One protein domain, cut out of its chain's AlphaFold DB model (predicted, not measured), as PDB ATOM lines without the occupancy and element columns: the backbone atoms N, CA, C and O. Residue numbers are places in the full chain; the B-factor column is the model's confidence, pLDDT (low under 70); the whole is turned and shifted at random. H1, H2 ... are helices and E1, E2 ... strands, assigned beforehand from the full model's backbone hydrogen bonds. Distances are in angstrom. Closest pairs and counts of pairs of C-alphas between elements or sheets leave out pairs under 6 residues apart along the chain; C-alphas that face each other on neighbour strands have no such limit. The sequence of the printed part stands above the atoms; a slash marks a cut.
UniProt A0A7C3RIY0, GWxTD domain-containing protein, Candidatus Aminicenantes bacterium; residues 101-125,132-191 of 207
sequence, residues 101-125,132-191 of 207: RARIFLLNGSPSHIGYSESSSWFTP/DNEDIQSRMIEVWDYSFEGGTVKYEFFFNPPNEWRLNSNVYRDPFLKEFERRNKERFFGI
ATOM      1  N   ARG A 101     -24.628  21.800  29.851       96.25
ATOM      2  CA  ARG A 101     -25.222  22.175  28.560       96.25
ATOM      3  C   ARG A 101     -26.521  21.421  28.286       96.25
ATOM      4  O   ARG A 101     -27.505  22.033  27.874       96.25
ATOM      5  N   ALA A 102     -26.570  20.123  28.587       97.50
ATOM      6  CA  ALA A 102     -27.781  19.327  28.415       97.50
ATOM      7  C   ALA A 102     -28.925  19.796  29.317       97.50
ATOM      8  O   ALA A 102     -30.064  19.888  28.861       97.50
ATOM      9  N   ARG A 103     -28.642  20.126  30.582       96.38
ATOM     10  CA  ARG A 103     -29.656  20.619  31.531       96.38
ATOM     11  C   ARG A 103     -30.244  21.955  31.073       96.38
ATOM     12  O   ARG A 103     -31.465  22.116  31.074       96.38
ATOM     13  N   ILE A 104     -29.392  22.876  30.625       96.62
ATOM     14  CA  ILE A 104     -29.810  24.184  30.100       96.62
ATOM     15  C   ILE A 104     -30.610  24.012  28.809       96.62
ATOM     16  O   ILE A 104     -31.694  24.580  28.677       96.62
ATOM     17  N   PHE A 105     -30.145  23.162  27.891       98.12
ATOM     18  CA  PHE A 105     -30.859  22.862  26.654       98.12
ATOM     19  C   PHE A 105     -32.219  22.195  26.908       98.12
ATOM     20  O   PHE A 105     -33.208  22.531  26.256       98.12
ATOM     21  N   LEU A 106     -32.314  21.279  27.877       98.00
ATOM     22  CA  LEU A 106     -33.575  20.624  28.225       98.00
ATOM     23  C   LEU A 106     -34.633  21.641  28.656       98.00
ATOM     24  O   LEU A 106     -35.794  21.529  28.257       98.00
ATOM     25  N   LEU A 107     -34.234  22.640  29.443       96.81
ATOM     26  CA  LEU A 107     -35.134  23.662  29.963       96.81
ATOM     27  C   LEU A 107     -35.453  24.746  28.924       96.81
ATOM     28  O   LEU A 107     -36.623  25.073  28.700       96.81
ATOM     29  N   ASN A 108     -34.429  25.252  28.242       96.62
ATOM     30  CA  ASN A 108     -34.514  26.474  27.441       96.62
ATOM     31  C   ASN A 108     -34.579  26.210  25.928       96.62
ATOM     32  O   ASN A 108     -35.061  27.049  25.172       96.62
ATOM     33  N   GLY A 109     -34.180  25.021  25.477       96.88
ATOM     34  CA  GLY A 109     -34.018  24.690  24.063       96.88
ATOM     35  C   GLY A 109     -32.754  25.303  23.463       96.88
ATOM     36  O   GLY A 109     -31.820  25.667  24.182       96.88
ATOM     37  N   SER A 110     -32.729  25.406  22.132       96.31
ATOM     38  CA  SER A 110     -31.596  25.979  21.406       96.31
ATOM     39  C   SER A 110     -31.411  27.462  21.742       96.31
ATOM     40  O   SER A 110     -32.401  28.200  21.731       96.31
ATOM     41  N   PRO A 111     -30.174  27.915  22.000       96.75
ATOM     42  CA  PRO A 111     -29.884  29.335  22.132       96.75
ATOM     43  C   PRO A 111     -30.096  30.066  20.802       96.75
ATOM     44  O   PRO A 111     -30.040  29.472  19.724       96.75
ATOM     45  N   SER A 112     -30.332  31.375  20.886       95.38
ATOM     46  CA  SER A 112     -30.405  32.252  19.711       95.38
ATOM     47  C   SER A 112     -29.040  32.476  19.059       95.38
ATOM     48  O   SER A 112     -28.968  32.694  17.851       95.38
ATOM     49  N   HIS A 113     -27.965  32.388  19.842       96.06
ATOM     50  CA  HIS A 113     -26.593  32.480  19.362       96.06
ATOM     51  C   HIS A 113     -25.656  31.646  20.250       96.06
ATOM     52  O   HIS A 113     -25.868  31.547  21.459       96.06
ATOM     53  N   ILE A 114     -24.636  31.044  19.633       95.44
ATOM     54  CA  ILE A 114     -23.520  30.381  20.314       95.44
ATOM     55  C   ILE A 114     -22.248  31.106  19.887       95.44
ATOM     56  O   ILE A 114     -21.904  31.099  18.703       95.44
ATOM     57  N   GLY A 115     -21.584  31.737  20.850       92.38
ATOM     58  CA  GLY A 115     -20.319  32.436  20.672       92.38
ATOM     59  C   GLY A 115     -19.180  31.737  21.409       92.38
ATOM     60  O   GLY A 115     -19.407  30.893  22.274       92.38
ATOM     61  N   TYR A 116     -17.949  32.123  21.081       89.25
ATOM     62  CA  TYR A 116     -16.747  31.671  21.775       89.25
ATOM     63  C   TYR A 116     -15.887  32.885  22.119       89.25
ATOM     64  O   TYR A 116     -15.683  33.757  21.272       89.25
ATOM     65  N   SER A 117     -15.393  32.949  23.351       80.81
ATOM     66  CA  SER A 117     -14.439  33.966  23.797       80.81
ATOM     67  C   SER A 117     -13.216  33.316  24.435       80.81
ATOM     68  O   SER A 117     -13.274  32.189  24.924       80.81
ATOM     69  N   GLU A 118     -12.081  34.010  24.411       73.25
ATOM     70  CA  GLU A 118     -10.891  33.560  25.131       73.25
ATOM     71  C   GLU A 118     -11.061  33.845  26.627       73.25
ATOM     72  O   GLU A 118     -11.407  34.958  27.034       73.25
ATOM     73  N   SER A 119     -10.809  32.843  27.464       62.41
ATOM     74  CA  SER A 119     -10.741  33.028  28.905       62.41
ATOM     75  C   SER A 119      -9.463  33.808  29.224       62.41
ATOM     76  O   SER A 119      -8.358  33.332  28.965       62.41
ATOM     77  N   SER A 120      -9.583  34.990  29.827       53.56
ATOM     78  CA  SER A 120      -8.439  35.754  30.358       53.56
ATOM     79  C   SER A 120      -7.878  35.164  31.665       53.56
ATOM     80  O   SER A 120      -7.099  35.812  32.367       53.56
ATOM     81  N   SER A 121      -8.288  33.939  32.019       47.50
ATOM     82  CA  SER A 121      -7.883  33.241  33.235       47.50
ATOM     83  C   SER A 121      -6.446  32.733  33.104       47.50
ATOM     84  O   SER A 121      -6.129  31.922  32.239       47.50
ATOM     85  N   TRP A 122      -5.584  33.217  33.996       41.75
ATOM     86  CA  TRP A 122      -4.133  33.002  34.087       41.75
ATOM     87  C   TRP A 122      -3.700  31.567  34.454       41.75
ATOM     88  O   TRP A 122      -2.669  31.375  35.096       41.75
ATOM     89  N   PHE A 123      -4.443  30.535  34.056       42.03
ATOM     90  CA  PHE A 123      -3.920  29.171  34.084       42.03
ATOM     91  C   PHE A 123      -3.161  28.908  32.783       42.03
ATOM     92  O   PHE A 123      -3.674  28.325  31.834       42.03
ATOM     93  N   THR A 124      -1.914  29.370  32.736       42.06
ATOM     94  CA  THR A 124      -0.903  28.835  31.826       42.06
ATOM     95  C   THR A 124      -0.323  27.570  32.454       42.06
ATOM     96  O   THR A 124       0.370  27.677  33.467       42.06
ATOM     97  N   PRO A 125      -0.534  26.367  31.889       41.97
ATOM     98  CA  PRO A 125       0.429  25.298  32.079       41.97
ATOM     99  C   PRO A 125       1.746  25.807  31.488       41.97
ATOM    100  O   PRO A 125       1.836  26.073  30.288       41.97
ATOM    101  N   ASP A 132      -1.693  21.457  20.264       56.41
ATOM    102  CA  ASP A 132      -2.784  20.538  19.948       56.41
ATOM    103  C   ASP A 132      -4.145  21.245  20.088       56.41
ATOM    104  O   ASP A 132      -4.312  22.191  20.860       56.41
ATOM    105  N   ASN A 133      -5.152  20.808  19.322       56.50
ATOM    106  CA  ASN A 133      -6.497  21.412  19.324       56.50
ATOM    107  C   ASN A 133      -7.159  21.423  20.721       56.50
ATOM    108  O   ASN A 133      -8.026  22.259  20.983       56.50
ATOM    109  N   GLU A 134      -6.741  20.524  21.615       54.44
ATOM    110  CA  GLU A 134      -7.194  20.448  23.009       54.44
ATOM    111  C   GLU A 134      -6.686  21.634  23.854       54.44
ATOM    112  O   GLU A 134      -7.444  22.191  24.655       54.44
ATOM    113  N   ASP A 135      -5.459  22.110  23.608       55.38
ATOM    114  CA  ASP A 135      -4.884  23.269  24.305       55.38
ATOM    115  C   ASP A 135      -5.610  24.567  23.943       55.38
ATOM    116  O   ASP A 135      -5.747  25.461  24.783       55.38
ATOM    117  N   ILE A 136      -6.136  24.669  22.718       58.38
ATOM    118  CA  ILE A 136      -6.919  25.832  22.290       58.38
ATOM    119  C   ILE A 136      -8.280  25.831  23.001       58.38
ATOM    120  O   ILE A 136      -8.695  26.869  23.515       58.38
ATOM    121  N   GLN A 137      -8.955  24.679  23.096       60.16
ATOM    122  CA  GLN A 137     -10.266  24.571  23.753       60.16
ATOM    123  C   GLN A 137     -10.199  24.817  25.262       60.16
ATOM    124  O   GLN A 137     -11.097  25.456  25.801       60.16
ATOM    125  N   SER A 138      -9.115  24.413  25.934       61.66
ATOM    126  CA  SER A 138      -8.907  24.691  27.368       61.66
ATOM    127  C   SER A 138      -8.872  26.181  27.728       61.66
ATOM    128  O   SER A 138      -9.071  26.540  28.887       61.66
ATOM    129  N   ARG A 139      -8.669  27.058  26.737       68.88
ATOM    130  CA  ARG A 139      -8.687  28.518  26.896       68.88
ATOM    131  C   ARG A 139      -9.972  29.164  26.388       68.88
ATOM    132  O   ARG A 139     -10.057  30.389  26.401       68.88
ATOM    133  N   MET A 140     -10.956  28.389  25.932       77.38
ATOM    134  CA  MET A 140     -12.211  28.917  25.400       77.38
ATOM    135  C   MET A 140     -13.328  28.916  26.442       77.38
ATOM    136  O   MET A 140     -13.492  27.984  27.232       77.38
ATOM    137  N   ILE A 141     -14.143  29.962  26.372       89.69
ATOM    138  CA  ILE A 141     -15.459  30.050  26.990       89.69
ATOM    139  C   ILE A 141     -16.483  29.949  25.864       89.69
ATOM    140  O   ILE A 141     -16.458  30.753  24.932       89.69
ATOM    141  N   GLU A 142     -17.386  28.979  25.940       92.69
ATOM    142  CA  GLU A 142     -18.554  28.914  25.061       92.69
ATOM    143  C   GLU A 142     -19.683  29.725  25.704       92.69
ATOM    144  O   GLU A 142     -19.986  29.552  26.883       92.69
ATOM    145  N   VAL A 143     -20.298  30.627  24.945       94.19
ATOM    146  CA  VAL A 143     -21.348  31.525  25.437       94.19
ATOM    147  C   VAL A 143     -22.639  31.246  24.684       94.19
ATOM    148  O   VAL A 143     -22.680  31.331  23.458       94.19
ATOM    149  N   TRP A 144     -23.698  30.900  25.410       96.62
ATOM    150  CA  TRP A 144     -25.038  30.707  24.864       96.62
ATOM    151  C   TRP A 144     -25.914  31.903  25.196       96.62
ATOM    152  O   TRP A 144     -26.205  32.155  26.367       96.62
ATOM    153  N   ASP A 145     -26.389  32.582  24.157       94.81
ATOM    154  CA  ASP A 145     -27.260  33.743  24.280       94.81
ATOM    155  C   ASP A 145     -28.716  33.363  23.983       94.81
ATOM    156  O   ASP A 145     -29.036  32.776  22.940       94.81
ATOM    157  N   TYR A 146     -29.625  33.764  24.869       95.62
ATOM    158  CA  TYR A 146     -31.071  33.616  24.716       95.62
ATOM    159  C   TYR A 146     -31.762  34.979  24.749       95.62
ATOM    160  O   TYR A 146     -31.578  35.749  25.688       95.62
ATOM    161  N   SER A 147     -32.619  35.256  23.769       92.12
ATOM    162  CA  SER A 147     -33.488  36.436  23.799       92.12
ATOM    163  C   SER A 147     -34.626  36.257  24.804       92.12
ATOM    164  O   SER A 147     -35.416  35.315  24.697       92.12
ATOM    165  N   PHE A 148     -34.757  37.186  25.749       92.00
ATOM    166  CA  PHE A 148     -35.815  37.175  26.759       92.00
ATOM    167  C   PHE A 148     -36.250  38.603  27.086       92.00
ATOM    168  O   PHE A 148     -35.407  39.439  27.369       92.00
ATOM    169  N   GLU A 149     -37.552  38.900  27.003       86.69
ATOM    170  CA  GLU A 149     -38.160  40.204  27.357       86.69
ATOM    171  C   GLU A 149     -37.419  41.459  26.848       86.69
ATOM    172  O   GLU A 149     -37.332  42.469  27.536       86.69
ATOM    173  N   GLY A 150     -36.881  41.410  25.626       84.69
ATOM    174  CA  GLY A 150     -36.138  42.532  25.036       84.69
ATOM    175  C   GLY A 150     -34.681  42.660  25.497       84.69
ATOM    176  O   GLY A 150     -33.994  43.577  25.058       84.69
ATOM    177  N   GLY A 151     -34.198  41.736  26.332       88.19
ATOM    178  CA  GLY A 151     -32.796  41.568  26.711       88.19
ATOM    179  C   GLY A 151     -32.213  40.216  26.280       88.19
ATOM    180  O   GLY A 151     -32.838  39.439  25.549       88.19
ATOM    181  N   THR A 152     -31.002  39.934  26.762       91.12
ATOM    182  CA  THR A 152     -30.263  38.695  26.487       91.12
ATOM    183  C   THR A 152     -29.850  38.030  27.795       91.12
ATOM    184  O   THR A 152     -29.189  38.654  28.619       91.12
ATOM    185  N   VAL A 153     -30.213  36.761  27.967       93.75
ATOM    186  CA  VAL A 153     -29.708  35.886  29.035       93.75
ATOM    187  C   VAL A 153     -28.508  35.121  28.499       93.75
ATOM    188  O   VAL A 153     -28.588  34.560  27.405       93.75
ATOM    189  N   LYS A 154     -27.419  35.080  29.269       92.81
ATOM    190  CA  LYS A 154     -26.170  34.422  28.874       92.81
ATOM    191  C   LYS A 154     -25.832  33.261  29.794       92.81
ATOM    192  O   LYS A 154     -25.835  33.415  31.013       92.81
ATOM    193  N   TYR A 155     -25.476  32.129  29.200       94.75
ATOM    194  CA  TYR A 155     -24.795  31.040  29.893       94.75
ATOM    195  C   TYR A 155     -23.363  30.956  29.381       94.75
ATOM    196  O   TYR A 155     -23.148  30.887  28.177       94.75
ATOM    197  N   GLU A 156     -22.396  30.954  30.290       93.38
ATOM    198  CA  GLU A 156     -20.979  30.821  29.961       93.38
ATOM    199  C   GLU A 156     -20.483  29.455  30.418       93.38
ATOM    200  O   GLU A 156     -20.695  29.074  31.571       93.38
ATOM    201  N   PHE A 157     -19.802  28.735  29.539       93.62
ATOM    202  CA  PHE A 157     -19.258  27.419  29.821       93.62
ATOM    203  C   PHE A 157     -17.747  27.428  29.661       93.62
ATOM    204  O   PHE A 157     -17.234  27.838  28.626       93.62
ATOM    205  N   PHE A 158     -17.042  26.916  30.663       90.81
ATOM    206  CA  PHE A 158     -15.614  26.645  30.575       90.81
ATOM    207  C   PHE A 158     -15.392  25.221  30.093       90.81
ATOM    208  O   PHE A 158     -16.051  24.290  30.573       90.81
ATOM    209  N   PHE A 159     -14.441  25.045  29.184       88.88
ATOM    210  CA  PHE A 159     -13.991  23.713  28.827       88.88
ATOM    211  C   PHE A 159     -13.221  23.089  29.995       88.88
ATOM    212  O   PHE A 159     -12.278  23.667  30.534       88.88
ATOM    213  N   ASN A 160     -13.636  21.892  30.378       84.38
ATOM    214  CA  ASN A 160     -12.998  21.027  31.348       84.38
ATOM    215  C   ASN A 160     -12.471  19.792  30.595       84.38
ATOM    216  O   ASN A 160     -13.267  18.933  30.195       84.38
ATOM    217  N   PRO A 161     -11.151  19.695  30.351       80.44
ATOM    218  CA  PRO A 161     -10.571  18.553  29.656       80.44
ATOM    219  C   PRO A 161     -10.928  17.217  30.337       80.44
ATOM    220  O   PRO A 161     -11.040  17.161  31.564       80.44
ATOM    221  N   PRO A 162     -11.083  16.123  29.571       82.44
ATOM    222  CA  PRO A 162     -10.743  16.016  28.149       82.44
ATOM    223  C   PRO A 162     -11.866  16.406  27.171       82.44
ATOM    224  O   PRO A 162     -11.615  16.499  25.976       82.44
ATOM    225  N   ASN A 163     -13.111  16.582  27.615       84.94
ATOM    226  CA  ASN A 163     -14.251  16.662  26.690       84.94
ATOM    227  C   ASN A 163     -15.523  17.272  27.286       84.94
ATOM    228  O   ASN A 163     -16.599  17.031  26.749       84.94
ATOM    229  N   GLU A 164     -15.446  18.019  28.382       87.75
ATOM    230  CA  GLU A 164     -16.621  18.401  29.160       87.75
ATOM    231  C   GLU A 164     -16.792  19.917  29.233       87.75
ATOM    232  O   GLU A 164     -15.818  20.642  29.364       87.75
ATOM    233  N   TRP A 165     -18.027  20.417  29.180       91.94
ATOM    234  CA  TRP A 165     -18.302  21.842  29.365       91.94
ATOM    235  C   TRP A 165     -19.004  22.080  30.698       91.94
ATOM    236  O   TRP A 165     -20.045  21.490  31.001       91.94
ATOM    237  N   ARG A 166     -18.414  22.952  31.516       92.44
ATOM    238  CA  ARG A 166     -18.881  23.273  32.866       92.44
ATOM    239  C   ARG A 166     -19.440  24.674  32.920       92.44
ATOM    240  O   ARG A 166     -18.792  25.617  32.479       92.44
ATOM    241  N   LEU A 167     -20.624  24.817  33.498       92.69
ATOM    242  CA  LEU A 167     -21.250  26.120  33.637       92.69
ATOM    243  C   LEU A 167     -20.459  27.013  34.602       92.69
ATOM    244  O   LEU A 167     -20.137  26.619  35.726       92.69
ATOM    245  N   ASN A 168     -20.221  28.258  34.197       89.69
ATOM    246  CA  ASN A 168     -19.735  29.307  35.076       89.69
ATOM    247  C   ASN A 168     -20.784  29.593  36.157       89.69
ATOM    248  O   ASN A 168     -21.781  30.266  35.915       89.69
ATOM    249  N   SER A 169     -20.557  29.118  37.382       81.19
ATOM    250  CA  SER A 169     -21.513  29.284  38.490       81.19
ATOM    251  C   SER A 169     -21.893  30.741  38.800       81.19
ATOM    252  O   SER A 169     -22.943  30.986  39.399       81.19
ATOM    253  N   ASN A 170     -21.088  31.721  38.367       81.25
ATOM    254  CA  ASN A 170     -21.403  33.136  38.543       81.25
ATOM    255  C   ASN A 170     -22.650  33.581  37.765       81.25
ATOM    256  O   ASN A 170     -23.276  34.550  38.196       81.25
ATOM    257  N   VAL A 171     -23.066  32.868  36.706       77.81
ATOM    258  CA  VAL A 171     -24.282  33.230  35.953       77.81
ATOM    259  C   VAL A 171     -25.539  33.204  36.829       77.81
ATOM    260  O   VAL A 171     -26.453  33.995  36.626       77.81
ATOM    261  N   TYR A 172     -25.576  32.382  37.886       76.88
ATOM    262  CA  TYR A 172     -26.726  32.310  38.800       76.88
ATOM    263  C   TYR A 172     -26.843  33.498  39.766       76.88
ATOM    264  O   TYR A 172     -27.795  33.567  40.554       76.88
ATOM    265  N   ARG A 173     -25.886  34.434  39.740       77.62
ATOM    266  CA  ARG A 173     -26.025  35.723  40.430       77.62
ATOM    267  C   ARG A 173     -26.962  36.667  39.683       77.62
ATOM    268  O   ARG A 173     -27.461  37.596  40.309       77.62
ATOM    269  N   ASP A 174     -27.222  36.413  38.401       79.81
ATOM    270  CA  ASP A 174     -28.126  37.203  37.576       79.81
ATOM    271  C   ASP A 174     -29.602  36.869  37.894       79.81
ATOM    272  O   ASP A 174     -30.057  35.743  37.647       79.81
ATOM    273  N   PRO A 175     -30.389  37.814  38.446       81.50
ATOM    274  CA  PRO A 175     -31.820  37.613  38.667       81.50
ATOM    275  C   PRO A 175     -32.595  37.370  37.366       81.50
ATOM    276  O   PRO A 175     -33.611  36.673  37.386       81.50
ATOM    277  N   PHE A 176     -32.115  37.910  36.243       85.56
ATOM    278  CA  PHE A 176     -32.755  37.781  34.938       85.56
ATOM    279  C   PHE A 176     -32.722  36.335  34.435       85.56
ATOM    280  O   PHE A 176     -33.722  35.827  33.927       85.56
ATOM    281  N   LEU A 177     -31.613  35.633  34.679       90.25
ATOM    282  CA  LEU A 177     -31.462  34.214  34.363       90.25
ATOM    283  C   LEU A 177     -32.444  33.342  35.155       90.25
ATOM    284  O   LEU A 177     -33.107  32.479  34.583       90.25
ATOM    285  N   LYS A 178     -32.597  33.594  36.461       89.00
ATOM    286  CA  LYS A 178     -33.543  32.835  37.302       89.00
ATOM    287  C   LYS A 178     -34.981  32.992  36.826       89.00
ATOM    288  O   LYS A 178     -35.730  32.016  36.779       89.00
ATOM    289  N   GLU A 179     -35.366  34.214  36.478       92.12
ATOM    290  CA  GLU A 179     -36.707  34.493  35.972       92.12
ATOM    291  C   GLU A 179     -36.938  33.847  34.600       92.12
ATOM    292  O   GLU A 179     -37.988  33.240  34.376       92.12
ATOM    293  N   PHE A 180     -35.944  33.888  33.710       94.75
ATOM    294  CA  PHE A 180     -35.979  33.193  32.425       94.75
ATOM    295  C   PHE A 180     -36.204  31.685  32.581       94.75
ATOM    296  O   PHE A 180     -37.118  31.124  31.971       94.75
ATOM    297  N   GLU A 181     -35.427  31.029  33.445       94.19
ATOM    298  CA  GLU A 181     -35.555  29.595  33.721       94.19
ATOM    299  C   GLU A 181     -36.920  29.244  34.316       94.19
ATOM    300  O   GLU A 181     -37.562  28.280  33.883       94.19
ATOM    301  N   ARG A 182     -37.401  30.047  35.275       93.81
ATOM    302  CA  ARG A 182     -38.725  29.876  35.884       93.81
ATOM    303  C   ARG A 182     -39.826  29.966  34.830       93.81
ATOM    304  O   ARG A 182     -40.663  29.065  34.742       93.81
ATOM    305  N   ARG A 183     -39.805  31.005  33.988       94.50
ATOM    306  CA  ARG A 183     -40.814  31.194  32.937       94.50
ATOM    307  C   ARG A 183     -40.757  30.116  31.871       94.50
ATOM    308  O   ARG A 183     -41.811  29.669  31.432       94.50
ATOM    309  N   ASN A 184     -39.574  29.662  31.469       95.38
ATOM    310  CA  ASN A 184     -39.459  28.553  30.523       95.38
ATOM    311  C   ASN A 184     -39.990  27.251  31.119       95.38
ATOM    312  O   ASN A 184     -40.725  26.530  30.441       95.38
ATOM    313  N   LYS A 185     -39.698  26.976  32.397       95.56
ATOM    314  CA  LYS A 185     -40.252  25.816  33.101       95.56
ATOM    315  C   LYS A 185     -41.776  25.844  33.096       95.56
ATOM    316  O   LYS A 185     -42.399  24.858  32.721       95.56
ATOM    317  N   GLU A 186     -42.376  26.971  33.464       94.75
ATOM    318  CA  GLU A 186     -43.835  27.136  33.497       94.75
ATOM    319  C   GLU A 186     -44.460  27.097  32.102       94.75
ATOM    320  O   GLU A 186     -45.466  26.427  31.887       94.75
ATOM    321  N   ARG A 187     -43.848  27.771  31.129       95.00
ATOM    322  CA  ARG A 187     -44.361  27.848  29.761       95.00
ATOM    323  C   ARG A 187     -44.345  26.497  29.058       95.00
ATOM    324  O   ARG A 187     -45.294  26.172  28.349       95.00
ATOM    325  N   PHE A 188     -43.254  25.746  29.192       96.38
ATOM    326  CA  PHE A 188     -43.044  24.514  28.431       96.38
ATOM    327  C   PHE A 188     -43.434  23.258  29.203       96.38
ATOM    328  O   PHE A 188     -43.891  22.297  28.590       96.38
ATOM    329  N   PHE A 189     -43.296  23.265  30.528       97.25
ATOM    330  CA  PHE A 189     -43.502  22.100  31.395       97.25
ATOM    331  C   PHE A 189     -44.418  22.409  32.589       97.25
ATOM    332  O   PHE A 189     -44.391  21.694  33.596       97.25
ATOM    333  N   GLY A 190     -45.219  23.474  32.489       95.19
ATOM    334  CA  GLY A 190     -46.190  23.867  33.501       95.19
ATOM    335  C   GLY A 190     -47.313  22.852  33.686       95.19
ATOM    336  O   GLY A 190     -47.640  22.062  32.799       95.19
ATOM    337  N   ILE A 191     -47.906  22.898  34.873       97.31
ATOM    338  CA  ILE A 191     -48.979  22.002  35.299       97.31
ATOM    339  C   ILE A 191     -50.317  22.593  34.841       97.31
ATOM    340  O   ILE A 191     -50.607  23.750  35.135       97.31
TER     341      ILE A 191
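What this domain is: This is residues 101 to 125 and 132 to 191 of the 207 residues of the protein "GWxTD domain-containing protein" of Candidatus Aminicenantes bacterium (UniProt A0A7C3RIY0). A strongly twisted antiparallel sheet, order E1 - E2 - E3 - E4, has H1 and H4 over one face, two layers in all. H4 crosses E2 and E3 near their turn; the short H2 and H3 only graze the sheet. The printed part has 85 residues with four named helices and four named strands, in order H1 E1 H2 E2 E3 E4 H3 H4, of mixed class. It is a rod of 48 by 21 by 20 A, only just loose, close to compact, with a radius of gyration of the C-alphas of 14.4 A.

How they stand to each other: E2, residues 140 to 148, and E3, residues 151 to 160, form a hairpin; N 144 and O 155 are within hydrogen-bond range at 2.8 A. Edge strand E1, residues 113 to 118, is antiparallel to E2, with N 115 and O 143 at 2.9 A. Edge strand E4, residues 164 to 167, forms a hairpin with E3, with N 158 and O 166 at 2.8 A. E2 E3 E4 are a meander, each strand the antiparallel neighbour of the one before. H4, residues 175 to 189, runs across the strands over E2 and E3, at a height over the sheet of 10.7 A; its closest C-alphas to E3 are Leu 177 and Val 153, 5.9 A. H1, residues 101 to 108, touches residues 181 to 185 of H4 alone, closest at the C-alphas of Asn 108 and Asn 184, 6.2 A. H2, residues 133 to 137, and H3, residues 169 to 173, are apart. Every O i to N i+4 pair is within hydrogen-bond range in H1, H2 and H4; H3 has 0 of 1, but 2 of 2 O i to N i+3 pairs.

Where its parts are: E3 is 28.9 A long, E2 25.0 A, H4 20.7 A and E1 16.8 A. H1 begins at C-alpha 101 (-25.222, 22.175, 28.560), and H4 ends at C-alpha 189 (-43.502, 22.100, 31.395).

The domain as a whole: The C-alphas farthest apart, Pro 125 and Ile 191, are 49.6 A apart. Residues 126 to 131, between E1 and H2, are not printed; the gap from C-alpha 125 to 132 is 13.4 A. The links printed whole are tight. Residues 119 to 125 and 132 to 139 have pLDDT under 70.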